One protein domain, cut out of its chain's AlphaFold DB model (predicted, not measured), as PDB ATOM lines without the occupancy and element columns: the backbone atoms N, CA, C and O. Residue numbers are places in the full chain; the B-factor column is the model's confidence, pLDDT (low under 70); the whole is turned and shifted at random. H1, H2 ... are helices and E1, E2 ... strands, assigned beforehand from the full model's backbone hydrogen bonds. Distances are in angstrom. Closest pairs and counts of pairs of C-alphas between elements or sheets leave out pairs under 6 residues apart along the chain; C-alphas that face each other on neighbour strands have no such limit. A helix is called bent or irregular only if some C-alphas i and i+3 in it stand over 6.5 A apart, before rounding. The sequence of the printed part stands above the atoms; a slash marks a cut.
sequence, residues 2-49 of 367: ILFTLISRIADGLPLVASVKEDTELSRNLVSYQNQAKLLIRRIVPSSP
ATOM      1  N   ILE A   2     199.768 189.701 207.548       63.53
ATOM      2  CA  ILE A   2     199.808 190.977 206.808       63.53
ATOM      3  C   ILE A   2     198.359 191.452 206.634       63.53
ATOM      4  O   ILE A   2     197.502 190.656 206.262       63.53
ATOM      5  N   LEU A   3     198.084 192.718 206.958       70.00
ATOM      6  CA  LEU A   3     196.726 193.289 206.987       70.00
ATOM      7  C   LEU A   3     196.408 194.135 205.742       70.00
ATOM      8  O   LEU A   3     195.271 194.185 205.281       70.00
ATOM      9  N   PHE A   4     197.427 194.808 205.209       77.19
ATOM     10  CA  PHE A   4     197.339 195.710 204.068       77.19
ATOM     11  C   PHE A   4     198.703 195.773 203.374       77.19
ATOM     12  O   PHE A   4     199.723 195.933 204.046       77.19
ATOM     13  N   THR A   5     198.713 195.688 202.045       83.38
ATOM     14  CA  THR A   5     199.921 195.800 201.214       83.38
ATOM     15  C   THR A   5     199.720 196.919 200.201       83.38
ATOM     16  O   THR A   5     198.729 196.921 199.472       83.38
ATOM     17  N   LEU A   6     200.663 197.859 200.127       83.19
ATOM     18  CA  LEU A   6     200.627 198.978 199.185       83.19
ATOM     19  C   LEU A   6     201.947 199.055 198.423       83.19
ATOM     20  O   LEU A   6     202.992 199.313 199.015       83.19
ATOM     21  N   ILE A   7     201.885 198.846 197.110       83.31
ATOM     22  CA  ILE A   7     203.014 199.003 196.196       83.31
ATOM     23  C   ILE A   7     202.851 200.358 195.511       83.31
ATOM     24  O   ILE A   7     201.862 200.584 194.813       83.31
ATOM     25  N   SER A   8     203.822 201.250 195.697       81.31
ATOM     26  CA  SER A   8     203.854 202.583 195.086       81.31
ATOM     27  C   SER A   8     205.131 202.796 194.284       81.31
ATOM     28  O   SER A   8     206.198 202.310 194.656       81.31
ATOM     29  N   ARG A   9     205.037 203.583 193.210       77.19
ATOM     30  CA  ARG A   9     206.198 204.037 192.441       77.19
ATOM     31  C   ARG A   9     207.022 205.016 193.280       77.19
ATOM     32  O   ARG A   9     206.488 205.991 193.801       77.19
ATOM     33  N   ILE A  10     208.327 204.765 193.388       72.25
ATOM     34  CA  ILE A  10     209.229 205.549 194.249       72.25
ATOM     35  C   ILE A  10     209.373 206.996 193.753       72.25
ATOM     36  O   ILE A  10     209.413 207.900 194.571       72.25
ATOM     37  N   ALA A  11     209.394 207.242 192.439       66.38
ATOM     38  CA  ALA A  11     209.649 208.577 191.883       66.38
ATOM     39  C   ALA A  11     208.612 209.650 192.288       66.38
ATOM     40  O   ALA A  11     208.978 210.800 192.522       66.38
ATOM     41  N   ASP A  12     207.330 209.285 192.372       67.19
ATOM     42  CA  ASP A  12     206.207 210.208 192.601       67.19
ATOM     43  C   ASP A  12     205.268 209.796 193.751       67.19
ATOM     44  O   ASP A  12     204.326 210.521 194.077       67.19
ATOM     45  N   GLY A  13     205.509 208.645 194.384       71.38
ATOM     46  CA  GLY A  13     204.684 208.102 195.467       71.38
ATOM     47  C   GLY A  13     203.322 207.556 195.021       71.38
ATOM     48  O   GLY A  13     202.488 207.231 195.875       71.38
ATOM     49  N   LEU A  14     203.070 207.449 193.711       77.00
ATOM     50  CA  LEU A  14     201.791 207.005 193.158       77.00
ATOM     51  C   LEU A  14     201.545 205.518 193.487       77.00
ATOM     52  O   LEU A  14     202.397 204.689 193.157       77.00
ATOM     53  N   PRO A  15     200.412 205.147 194.116       78.62
ATOM     54  CA  PRO A  15     200.077 203.748 194.356       78.62
ATOM     55  C   PRO A  15     199.770 203.036 193.036       78.62
ATOM     56  O   PRO A  15     198.909 203.471 192.276       78.62
ATOM     57  N   LEU A  16     200.485 201.940 192.788       78.88
ATOM     58  CA  LEU A  16     200.334 201.078 191.616       78.88
ATOM     59  C   LEU A  16     199.375 199.920 191.909       78.88
ATOM     60  O   LEU A  16     198.505 199.616 191.101       78.88
ATOM     61  N   VAL A  17     199.527 199.289 193.078       81.44
ATOM     62  CA  VAL A  17     198.700 198.161 193.532       81.44
ATOM     63  C   VAL A  17     198.438 198.299 195.028       81.44
ATOM     64  O   VAL A  17     199.356 198.564 195.804       81.44
ATOM     65  N   ALA A  18     197.192 198.078 195.439       82.06
ATOM     66  CA  ALA A  18     196.801 197.956 196.837       82.06
ATOM     67  C   ALA A  18     196.092 196.613 197.043       82.06
ATOM     68  O   ALA A  18     195.170 196.291 196.300       82.06
ATOM     69  N   SER A  19     196.511 195.849 198.050       79.31
ATOM     70  CA  SER A  19     195.852 194.614 198.477       79.31
ATOM     71  C   SER A  19     195.397 194.749 199.927       79.31
ATOM     72  O   SER A  19     196.127 195.255 200.785       79.31
ATOM     73  N   VAL A  20     194.161 194.334 200.179       78.00
ATOM     74  CA  VAL A  20     193.435 194.458 201.443       78.00
ATOM     75  C   VAL A  20     192.988 193.059 201.838       78.00
ATOM     76  O   VAL A  20     192.442 192.349 200.996       78.00
ATOM     77  N   LYS A  21     193.173 192.658 203.100       70.81
ATOM     78  CA  LYS A  21     192.491 191.464 203.605       70.81
ATOM     79  C   LYS A  21     191.088 191.840 204.079       70.81
ATOM     80  O   LYS A  21     190.937 192.694 204.949       70.81
ATOM     81  N   GLU A  22     190.069 191.208 203.507       60.28
ATOM     82  CA  GLU A  22     188.656 191.490 203.794       60.28
ATOM     83  C   GLU A  22     188.164 190.785 205.072       60.28
ATOM     84  O   GLU A  22     187.236 189.984 205.055       60.28
ATOM     85  N   ASP A  23     188.794 191.100 206.206       67.06
ATOM     86  CA  ASP A  23     188.266 190.752 207.528       67.06
ATOM     87  C   ASP A  23     187.270 191.851 207.970       67.06
ATOM     88  O   ASP A  23     187.591 193.044 207.935       67.06
ATOM     89  N   THR A  24     186.049 191.487 208.379       63.06
ATOM     90  CA  THR A  24     184.929 192.440 208.562       63.06
ATOM     91  C   THR A  24     185.214 193.552 209.575       63.06
ATOM     92  O   THR A  24     184.915 194.717 209.302       63.06
ATOM     93  N   GLU A  25     185.857 193.239 210.702       61.53
ATOM     94  CA  GLU A  25     186.266 194.229 211.715       61.53
ATOM     95  C   GLU A  25     187.404 195.151 211.236       61.53
ATOM     96  O   GLU A  25     187.508 196.306 211.658       61.53
ATOM     97  N   LEU A  26     188.249 194.666 210.320       61.72
ATOM     98  CA  LEU A  26     189.430 195.382 209.833       61.72
ATOM     99  C   LEU A  26     189.055 196.569 208.933       61.72
ATOM    100  O   LEU A  26     189.758 197.584 208.924       61.72
ATOM    101  N   SER A  27     187.915 196.475 208.238       61.94
ATOM    102  CA  SER A  27     187.347 197.518 207.368       61.94
ATOM    103  C   SER A  27     187.329 198.914 208.016       61.94
ATOM    104  O   SER A  27     187.698 199.906 207.381       61.94
ATOM    105  N   ARG A  28     186.991 198.990 209.310       68.75
ATOM    106  CA  ARG A  28     186.878 200.236 210.084       68.75
ATOM    107  C   ARG A  28     188.231 200.913 210.338       68.75
ATOM    108  O   ARG A  28     188.300 202.138 210.386       68.75
ATOM    109  N   ASN A  29     189.302 200.129 210.461       72.75
ATOM    110  CA  ASN A  29     190.662 200.619 210.713       72.75
ATOM    111  C   ASN A  29     191.498 200.766 209.430       72.75
ATOM    112  O   ASN A  29     192.471 201.523 209.410       72.75
ATOM    113  N   LEU A  30     191.098 200.104 208.339       76.88
ATOM    114  CA  LEU A  30     191.780 200.116 207.043       76.88
ATOM    115  C   LEU A  30     192.090 201.533 206.537       76.88
ATOM    116  O   LEU A  30     193.197 201.789 206.069       76.88
ATOM    117  N   VAL A  31     191.149 202.473 206.668       79.25
ATOM    118  CA  VAL A  31     191.335 203.872 206.237       79.25
ATOM    119  C   VAL A  31     192.475 204.555 207.008       79.25
ATOM    120  O   VAL A  31     193.238 205.325 206.422       79.25
ATOM    121  N   SER A  32     192.652 204.230 208.294       78.62
ATOM    122  CA  SER A  32     193.767 204.728 209.109       78.62
ATOM    123  C   SER A  32     195.102 204.170 208.611       78.62
ATOM    124  O   SER A  32     196.005 204.945 208.294       78.62
ATOM    125  N   TYR A  33     195.208 202.850 208.419       79.19
ATOM    126  CA  TYR A  33     196.430 202.216 207.903       79.19
ATOM    127  C   TYR A  33     196.788 202.681 206.486       79.19
ATOM    128  O   TYR A  33     197.951 202.980 206.209       79.19
ATOM    129  N   GLN A  34     195.799 202.852 205.605       79.62
ATOM    130  CA  GLN A  34     196.011 203.464 204.295       79.62
ATOM    131  C   GLN A  34     196.567 204.889 204.405       79.62
ATOM    132  O   GLN A  34     197.437 205.269 203.622       79.62
ATOM    133  N   ASN A  35     196.069 205.699 205.341       82.44
ATOM    134  CA  ASN A  35     196.542 207.070 205.531       82.44
ATOM    135  C   ASN A  35     197.950 207.117 206.143       82.44
ATOM    136  O   ASN A  35     198.760 207.930 205.705       82.44
ATOM    137  N   GLN A  36     198.277 206.204 207.062       82.12
ATOM    138  CA  GLN A  36     199.633 206.026 207.594       82.12
ATOM    139  C   GLN A  36     200.619 205.621 206.485       82.12
ATOM    140  O   GLN A  36     201.650 206.272 206.319       82.12
ATOM    141  N   ALA A  37     200.273 204.640 205.643       79.00
ATOM    142  CA  ALA A  37     201.090 204.252 204.490       79.00
ATOM    143  C   ALA A  37     201.293 205.421 203.502       79.00
ATOM    144  O   ALA A  37     202.420 205.711 203.097       79.00
ATOM    145  N   LYS A  38     200.227 206.176 203.189       76.00
ATOM    146  CA  LYS A  38     200.280 207.394 202.351       76.00
ATOM    147  C   LYS A  38     201.117 208.530 202.968       76.00
ATOM    148  O   LYS A  38     201.503 209.440 202.234       76.00
ATOM    149  N   LEU A  39     201.377 208.521 204.279       79.69
ATOM    150  CA  LEU A  39     202.298 209.450 204.950       79.69
ATOM    151  C   LEU A  39     203.742 208.929 204.933       79.69
ATOM    152  O   LEU A  39     204.649 209.706 204.642       79.69
ATOM    153  N   LEU A  40     203.954 207.629 205.163       78.44
ATOM    154  CA  LEU A  40     205.274 206.992 205.081       78.44
ATOM    155  C   LEU A  40     205.888 207.138 203.684       78.44
ATOM    156  O   LEU A  40     207.018 207.601 203.568       78.44
ATOM    157  N   ILE A  41     205.123 206.864 202.621       73.25
ATOM    158  CA  ILE A  41     205.585 207.008 201.227       73.25
ATOM    159  C   ILE A  41     206.053 208.447 200.932       73.25
ATOM    160  O   ILE A  41     207.093 208.638 200.311       73.25
ATOM    161  N   ARG A  42     205.352 209.471 201.443       66.81
ATOM    162  CA  ARG A  42     205.774 210.882 201.300       66.81
ATOM    163  C   ARG A  42     207.007 211.237 202.127       66.81
ATOM    164  O   ARG A  42     207.721 212.161 201.766       66.81
ATOM    165  N   ARG A  43     207.244 210.542 203.243       69.12
ATOM    166  CA  ARG A  43     208.409 210.767 204.112       69.12
ATOM    167  C   ARG A  43     209.674 210.080 203.590       69.12
ATOM    168  O   ARG A  43     210.767 210.527 203.908       69.12
ATOM    169  N   ILE A  44     209.517 209.023 202.791       67.31
ATOM    170  CA  ILE A  44     210.611 208.302 202.121       67.31
ATOM    171  C   ILE A  44     211.099 209.053 200.869       67.31
ATOM    172  O   ILE A  44     212.272 208.957 200.525       67.31
ATOM    173  N   VAL A  45     210.223 209.808 200.193       62.72
ATOM    174  CA  VAL A  45     210.504 210.396 198.873       62.72
ATOM    175  C   VAL A  45     210.487 211.938 198.920       62.72
ATOM    176  O   VAL A  45     209.434 212.544 198.687       62.72
ATOM    177  N   PRO A  46     211.637 212.606 199.153       57.06
ATOM    178  CA  PRO A  46     211.725 214.071 199.133       57.06
ATOM    179  C   PRO A  46     211.510 214.670 197.731       57.06
ATOM    180  O   PRO A  46     211.144 215.834 197.616       57.06
ATOM    181  N   SER A  47     211.685 213.872 196.673       55.81
ATOM    182  CA  SER A  47     211.397 214.245 195.282       55.81
ATOM    183  C   SER A  47     209.932 214.053 194.872       55.81
ATOM    184  O   SER A  47     209.597 214.312 193.717       55.81
ATOM    185  N   SER A  48     209.057 213.569 195.766       54.16
ATOM    186  CA  SER A  48     207.652 213.358 195.415       54.16
ATOM    187  C   SER A  48     207.029 214.714 195.069       54.16
ATOM    188  O   SER A  48     207.121 215.639 195.883       54.16
ATOM    189  N   PRO A  49     206.415 214.887 193.878       56.44
ATOM    190  CA  PRO A  49     205.868 216.179 193.499       56.44
ATOM    191  C   PRO A  49     204.899 216.664 194.584       56.44
ATOM    192  O   PRO A  49     204.004 215.899 194.972       56.44
TER     193      PRO A  49
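This is residues 2 to 49 of the 367 residues of an uncharacterized protein of Mesocestoides corti (UniProt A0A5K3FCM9). A two-stranded hairpin, E1 and E2, has one long helix, H1, packed lengthwise over one of its faces, nearer to E1 than to E2. The whole is a thin rod, with H1 and the hairpin both running roughly along its length and the link after E2 folding back at one end to bring the chain to H1. The printed part has 48 residues, with two named strands and one named helix in the order E1, E2, H1; the sheet has the order E1 - E2 and is antiparallel, and the class is mixed, helices and strands. It is only just loose, close to compact, with a radius of gyration of the C-alphas of 11.7 A and spans of 37 by 16 by 15 A.

E1 is residues 4 to 8, beginning at C-alpha 4 at (197.339, 195.710, 204.068) and measuring 13.1 A from first to last C-alpha. E2 is residues 15 to 20, 13.4 A from first to last C-alpha, and begins at C-alpha 15 at (200.077, 203.748, 194.356). H1 is residues 27 to 44, 26.2 A from first to last C-alpha, and ends at C-alpha 44 at (210.611, 208.302, 202.121). H1 is irregular, but only just: C-alphas 28 and 31 are 6.9 A apart, and its line is a rough one.

E1 and E2 are antiparallel neighbours and form a hairpin, with 172 degrees between their N-to-C directions. The C-alphas of Leu 6 and Ala 18 face each other at 4.6 A. Across this pair N 5 and O 19 are 2.9 A apart and N 19 and O 5 are 2.8 A apart, both within hydrogen-bond range. E1 and H1 have 5 pairs of C-alphas within 8 A, and the closest C-alphas are those of Leu 6 and Ala 37, 7.5 A apart. The centres of E1 and H1 are 9.6 A apart. E2 and H1 are near each other, with 6 pairs of C-alphas within 10 A. In H1, 11 of 14 O i to N i+4 pairs are within hydrogen-bond range.

The two C-alphas farthest apart are those of Thr 24 and Ser 47, at 36.8 A, and the first and last printed C-alphas, of Ile 2 and Pro 49, are 29.1 A apart. The printed part has no cut. The links from E1 to E2 and from E2 to H1 are short, with 6 residues in each. The mean pLDDT of the printed part is 72.4, and it is under 70 at residue 2, residues 11 to 12, residues 22 to 28 and residues 42 to 49.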